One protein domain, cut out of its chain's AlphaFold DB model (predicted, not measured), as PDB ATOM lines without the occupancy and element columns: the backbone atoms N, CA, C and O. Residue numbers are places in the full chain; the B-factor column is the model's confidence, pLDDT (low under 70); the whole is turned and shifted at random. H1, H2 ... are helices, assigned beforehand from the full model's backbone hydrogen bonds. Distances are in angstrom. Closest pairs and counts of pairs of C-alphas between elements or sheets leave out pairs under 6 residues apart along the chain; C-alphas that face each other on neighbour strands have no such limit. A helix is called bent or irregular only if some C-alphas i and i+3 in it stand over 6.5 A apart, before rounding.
ATOM      1  N   SER A 189     376.080 222.414 296.386       87.88
ATOM      2  CA  SER A 189     377.429 222.558 295.838       87.88
ATOM      3  C   SER A 189     377.509 222.167 294.363       87.88
ATOM      4  O   SER A 189     378.184 222.857 293.602       87.88
ATOM      5  N   THR A 190     376.803 221.115 293.939       89.81
ATOM      6  CA  THR A 190     376.721 220.713 292.527       89.81
ATOM      7  C   THR A 190     376.046 221.811 291.710       89.81
ATOM      8  O   THR A 190     376.580 222.242 290.690       89.81
ATOM      9  N   ILE A 191     374.936 222.356 292.216       89.69
ATOM     10  CA  ILE A 191     374.237 223.486 291.587       89.69
ATOM     11  C   ILE A 191     375.168 224.701 291.481       89.69
ATOM     12  O   ILE A 191     375.320 225.272 290.402       89.69
ATOM     13  N   CYS A 192     375.861 225.063 292.565       89.88
ATOM     14  CA  CYS A 192     376.816 226.173 292.565       89.88
ATOM     15  C   CYS A 192     377.948 225.958 291.555       89.88
ATOM     16  O   CYS A 192     378.332 226.907 290.872       89.88
ATOM     17  N   ASN A 193     378.472 224.738 291.425       90.62
ATOM     18  CA  ASN A 193     379.532 224.421 290.469       90.62
ATOM     19  C   ASN A 193     379.059 224.610 289.026       90.62
ATOM     20  O   ASN A 193     379.715 225.321 288.261       90.62
ATOM     21  N   VAL A 194     377.902 224.046 288.666       88.69
ATOM     22  CA  VAL A 194     377.344 224.175 287.313       88.69
ATOM     23  C   VAL A 194     376.995 225.632 286.999       88.69
ATOM     24  O   VAL A 194     377.335 226.137 285.927       88.69
ATOM     25  N   MET A 195     376.399 226.359 287.947       87.25
ATOM     26  CA  MET A 195     376.104 227.784 287.772       87.25
ATOM     27  C   MET A 195     377.378 228.629 287.667       87.25
ATOM     28  O   MET A 195     377.440 229.541 286.843       87.25
ATOM     29  N   SER A 196     378.433 228.291 288.415       89.25
ATOM     30  CA  SER A 196     379.733 228.970 288.311       89.25
ATOM     31  C   SER A 196     380.356 228.801 286.929       89.25
ATOM     32  O   SER A 196     380.920 229.749 286.382       89.25
ATOM     33  N   GLN A 197     380.233 227.606 286.343       87.69
ATOM     34  CA  GLN A 197     380.693 227.339 284.980       87.69
ATOM     35  C   GLN A 197     379.886 228.140 283.949       87.69
ATOM     36  O   GLN A 197     380.480 228.736 283.053       87.69
ATOM     37  N   LYS A 198     378.554 228.208 284.098       84.19
ATOM     38  CA  LYS A 198     377.670 228.980 283.204       84.19
ATOM     39  C   LYS A 198     377.935 230.489 283.268       84.19
ATOM     40  O   LYS A 198     377.918 231.149 282.234       84.19
ATOM     41  N   LEU A 199     378.187 231.029 284.461       83.81
ATOM     42  CA  LEU A 199     378.400 232.466 284.680       83.81
ATOM     43  C   LEU A 199     379.855 232.913 284.470       83.81
ATOM     44  O   LEU A 199     380.117 234.102 284.306       83.81
ATOM     45  N   GLY A 200     380.814 231.984 284.492       88.88
ATOM     46  CA  GLY A 200     382.242 232.308 284.449       88.88
ATOM     47  C   GLY A 200     382.772 232.945 285.742       88.88
ATOM     48  O   GLY A 200     383.867 233.510 285.746       88.88
ATOM     49  N   SER A 201     382.019 232.859 286.841       84.69
ATOM     50  CA  SER A 201     382.377 233.400 288.156       84.69
ATOM     51  C   SER A 201     381.902 232.476 289.283       84.69
ATOM     52  O   SER A 201     380.821 231.908 289.148       84.69
ATOM     53  N   PRO A 202     382.637 232.353 290.404       88.94
ATOM     54  CA  PRO A 202     382.224 231.507 291.524       88.94
ATOM     55  C   PRO A 202     380.874 231.921 292.120       88.94
ATOM     56  O   PRO A 202     380.659 233.093 292.430       88.94
ATOM     57  N   VAL A 203     380.000 230.941 292.336       85.81
ATOM     58  CA  VAL A 203     378.714 231.090 293.025       85.81
ATOM     59  C   VAL A 203     378.867 230.642 294.477       85.81
ATOM     60  O   VAL A 203     379.373 229.557 294.759       85.81
ATOM     61  N   SER A 204     378.441 231.499 295.406       83.12
ATOM     62  CA  SER A 204     378.418 231.189 296.837       83.12
ATOM     63  C   SER A 204     377.256 230.240 297.161       83.12
ATOM     64  O   SER A 204     376.144 230.509 296.703       83.12
ATOM     65  N   PRO A 205     377.453 229.204 298.000       82.38
ATOM     66  CA  PRO A 205     376.399 228.290 298.450       82.38
ATOM     67  C   PRO A 205     375.529 228.913 299.558       82.38
ATOM     68  O   PRO A 205     375.210 228.278 300.555       82.38
ATOM     69  N   THR A 206     375.201 230.193 299.415       80.75
ATOM     70  CA  THR A 206     374.271 230.933 300.273       80.75
ATOM     71  C   THR A 206     372.993 231.180 299.484       80.75
ATOM     72  O   THR A 206     373.071 231.295 298.261       80.75
ATOM     73  N   GLY A 207     371.843 231.342 300.147       72.94
ATOM     74  CA  GLY A 207     370.574 231.664 299.471       72.94
ATOM     75  C   GLY A 207     370.734 232.845 298.516       72.94
ATOM     76  O   GLY A 207     370.444 232.760 297.327       72.94
ATOM     77  N   SER A 208     371.416 233.891 298.986       70.31
ATOM     78  CA  SER A 208     371.770 235.062 298.185       70.31
ATOM     79  C   SER A 208     372.639 234.791 296.954       70.31
ATOM     80  O   SER A 208     372.477 235.445 295.921       70.31
ATOM     81  N   GLY A 209     373.579 233.853 297.059       78.44
ATOM     82  CA  GLY A 209     374.479 233.480 295.973       78.44
ATOM     83  C   GLY A 209     373.763 232.639 294.926       78.44
ATOM     84  O   GLY A 209     373.864 232.936 293.737       78.44
ATOM     85  N   VAL A 210     372.993 231.643 295.373       80.81
ATOM     86  CA  VAL A 210     372.205 230.764 294.504       80.81
ATOM     87  C   VAL A 210     371.102 231.558 293.804       80.81
ATOM     88  O   VAL A 210     371.064 231.561 292.577       80.81
ATOM     89  N   ASN A 211     370.288 232.321 294.538       76.19
ATOM     90  CA  ASN A 211     369.210 233.140 293.967       76.19
ATOM     91  C   ASN A 211     369.753 234.193 292.993       76.19
ATOM     92  O   ASN A 211     369.214 234.379 291.901       76.19
ATOM     93  N   GLY A 212     370.873 234.838 293.338       73.94
ATOM     94  CA  GLY A 212     371.550 235.783 292.451       73.94
ATOM     95  C   GLY A 212     372.097 235.135 291.174       73.94
ATOM     96  O   GLY A 212     372.059 235.758 290.111       73.94
ATOM     97  N   ALA A 213     372.587 233.895 291.250       82.31
ATOM     98  CA  ALA A 213     373.037 233.142 290.085       82.31
ATOM     99  C   ALA A 213     371.859 232.707 289.199       82.31
ATOM    100  O   ALA A 213     371.903 232.916 287.989       82.31
ATOM    101  N   MET A 214     370.780 232.190 289.798       80.50
ATOM    102  CA  MET A 214     369.544 231.828 289.094       80.50
ATOM    103  C   MET A 214     368.967 233.027 288.336       80.50
ATOM    104  O   MET A 214     368.667 232.924 287.148       80.50
ATOM    105  N   ALA A 215     368.890 234.192 288.983       75.00
ATOM    106  CA  ALA A 215     368.404 235.417 288.352       75.00
ATOM    107  C   ALA A 215     369.287 235.873 287.177       75.00
ATOM    108  O   ALA A 215     368.776 236.407 286.199       75.00
ATOM    109  N   GLN A 216     370.601 235.648 287.229       73.94
ATOM    110  CA  GLN A 216     371.500 235.980 286.118       73.94
ATOM    111  C   GLN A 216     371.389 234.999 284.949       73.94
ATOM    112  O   GLN A 216     371.442 235.423 283.797       73.94
ATOM    113  N   VAL A 217     371.243 233.702 285.235       76.50
ATOM    114  CA  VAL A 217     371.162 232.656 284.204       76.50
ATOM    115  C   VAL A 217     369.797 232.655 283.515       76.50
ATOM    116  O   VAL A 217     369.732 232.535 282.294       76.50
ATOM    117  N   PHE A 218     368.718 232.814 284.282       76.50
ATOM    118  CA  PHE A 218     367.343 232.680 283.791       76.50
ATOM    119  C   PHE A 218     366.627 234.034 283.625       76.50
ATOM    120  O   PHE A 218     365.642 234.145 282.900       76.50
ATOM    121  N   GLY A 219     367.129 235.119 284.218       71.81
ATOM    122  CA  GLY A 219     366.551 236.454 284.039       71.81
ATOM    123  C   GLY A 219     365.111 236.549 284.552       71.81
ATOM    124  O   GLY A 219     364.784 236.060 285.631       71.81
ATOM    125  N   GLY A 220     364.235 237.178 283.758       60.34
ATOM    126  CA  GLY A 220     362.804 237.380 284.051       60.34
ATOM    127  C   GLY A 220     361.991 236.105 284.292       60.34
ATOM    128  O   GLY A 220     360.852 236.196 284.741       60.34
ATOM    129  N   THR A 221     362.552 234.933 283.992       54.75
ATOM    130  CA  THR A 221     361.902 233.642 284.217       54.75
ATOM    131  C   THR A 221     362.316 232.980 285.535       54.75
ATOM    132  O   THR A 221     361.763 231.929 285.866       54.75
ATOM    133  N   ALA A 222     363.214 233.592 286.321       59.72
ATOM    134  CA  ALA A 222     363.468 233.210 287.712       59.72
ATOM    135  C   ALA A 222     362.183 233.311 288.565       59.72
ATOM    136  O   ALA A 222     361.242 234.022 288.205       59.72
ATOM    137  N   GLY A 223     362.092 232.535 289.654       57.09
ATOM    138  CA  GLY A 223     360.956 232.581 290.591       57.09
ATOM    139  C   GLY A 223     360.673 234.002 291.095       57.09
ATOM    140  O   GLY A 223     361.574 234.850 291.131       57.09
ATOM    141  N   LYS A 224     359.422 234.305 291.470       53.16
ATOM    142  CA  LYS A 224     359.058 235.672 291.901       53.16
ATOM    143  C   LYS A 224     359.780 236.059 293.191       53.16
ATOM    144  O   LYS A 224     360.206 237.210 293.307       53.16
ATOM    145  N   LEU A 225     359.967 235.112 294.116       49.03
ATOM    146  CA  LEU A 225     360.785 235.321 295.313       49.03
ATOM    147  C   LEU A 225     362.244 235.601 294.953       49.03
ATOM    148  O   LEU A 225     362.803 236.591 295.415       49.03
ATOM    149  N   MET A 226     362.826 234.822 294.038       57.91
ATOM    150  CA  MET A 226     364.208 235.031 293.588       57.91
ATOM    151  C   MET A 226     364.413 236.426 292.981       57.91
ATOM    152  O   MET A 226     365.425 237.080 293.238       57.91
ATOM    153  N   MET A 227     363.432 236.923 292.220       54.84
ATOM    154  CA  MET A 227     363.465 238.284 291.680       54.84
ATOM    155  C   MET A 227     363.241 239.360 292.746       54.84
ATOM    156  O   MET A 227     363.909 240.393 292.716       54.84
ATOM    157  N   LYS A 228     362.352 239.130 293.718       50.91
ATOM    158  CA  LYS A 228     362.145 240.030 294.863       50.91
ATOM    159  C   LYS A 228     363.413 240.146 295.708       50.91
ATOM    160  O   LYS A 228     363.778 241.258 296.082       50.91
ATOM    161  N   PHE A 229     364.116 239.040 295.937       49.72
ATOM    162  CA  PHE A 229     365.416 239.024 296.596       49.72
ATOM    163  C   PHE A 229     366.467 239.802 295.795       49.72
ATOM    164  O   PHE A 229     367.136 240.685 296.340       49.72
ATOM    165  N   ALA A 230     366.579 239.536 294.486       49.03
ATOM    166  CA  ALA A 230     367.508 240.248 293.608       49.03
ATOM    167  C   ALA A 230     367.267 241.770 293.642       49.03
ATOM    168  O   ALA A 230     368.219 242.540 293.763       49.03
ATOM    169  N   LEU A 231     366.001 242.201 293.626       47.56
ATOM    170  CA  LEU A 231     365.603 243.605 293.773       47.56
ATOM    171  C   LEU A 231     365.830 244.144 295.201       47.56
ATOM    172  O   LEU A 231     366.231 245.293 295.373       47.56
ATOM    173  N   GLY A 232     365.621 243.331 296.238       42.56
ATOM    174  CA  GLY A 232     365.827 243.694 297.643       42.56
ATOM    175  C   GLY A 232     367.298 243.911 298.006       42.56
ATOM    176  O   GLY A 232     367.624 244.852 298.730       42.56
ATOM    177  N   GLN A 233     368.210 243.114 297.445       41.94
ATOM    178  CA  GLN A 233     369.656 243.322 297.578       41.94
ATOM    179  C   GLN A 233     370.118 244.610 296.886       41.94
ATOM    180  O   GLN A 233     371.010 245.287 297.400       41.94
ATOM    181  N   MET A 234     369.473 244.992 295.775       40.03
ATOM    182  CA  MET A 234     369.696 246.296 295.138       40.03
ATOM    183  C   MET A 234     369.241 247.462 296.031       40.03
ATOM    184  O   MET A 234     369.801 248.549 295.925       40.03
TER     185      MET A 234
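Overview. This is residues 189 to 234 of the 534 residues of the protein "Metacaspase type II, MCP1" of Chondrus crispus (UniProt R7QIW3). The longest helix, H2, forms the middle of a row of three, with H1 packed on one side of it and H3 on the opposite side, each crossing it steeply. The link from H1 to H2, residues 200 to 206, is short, and H3 follows H2 after a tight turn. The printed part has 46 residues with three named helices, in the order H1, H2, H3, and no named strand; its class is all helix. It is compact and rounded, with a radius of gyration of the C-alphas of 9.9 A and spans of 24 by 18 by 15 A.

Arrangement. H2, residues 207 to 221, touches H1, residues 189 to 199; their closest C-alphas, those of Met 195 and Ala 213, are 6.6 A apart. These two run the same way at a steep tilt of 48 degrees. H2 also touches H3, residues 224 to 234, with the C-alphas of Asn 211 and Met 226 closest at 5.4 A. They run opposite ways at a steep tilt of 66 degrees. H1 and H3 are apart. In H1 and H3 every O i to N i+4 pair is within hydrogen-bond range; in H2, 9 of 11 are.

Along the chain. H2 measures 17.7 A from C-alpha 207 at (370.574, 231.664, 299.471) to C-alpha 221. It is irregular, with C-alphas 217 and 220 9.6 A apart, and its line is a rough one. H1 is 15.0 A long and begins with C-alpha 189 at (377.429, 222.558, 295.838). H3 is 15.4 A long and ends with C-alpha 234 at (369.696, 246.296, 295.138).

Size, cuts and confidence. The two C-alphas farthest apart, those of Thr 190 and Met 234, are 26.7 A apart. The printed part has no cut and no long link. Its mean pLDDT is 72.2; residues 220 to 234 are under 70, and the mean over H3 is 49.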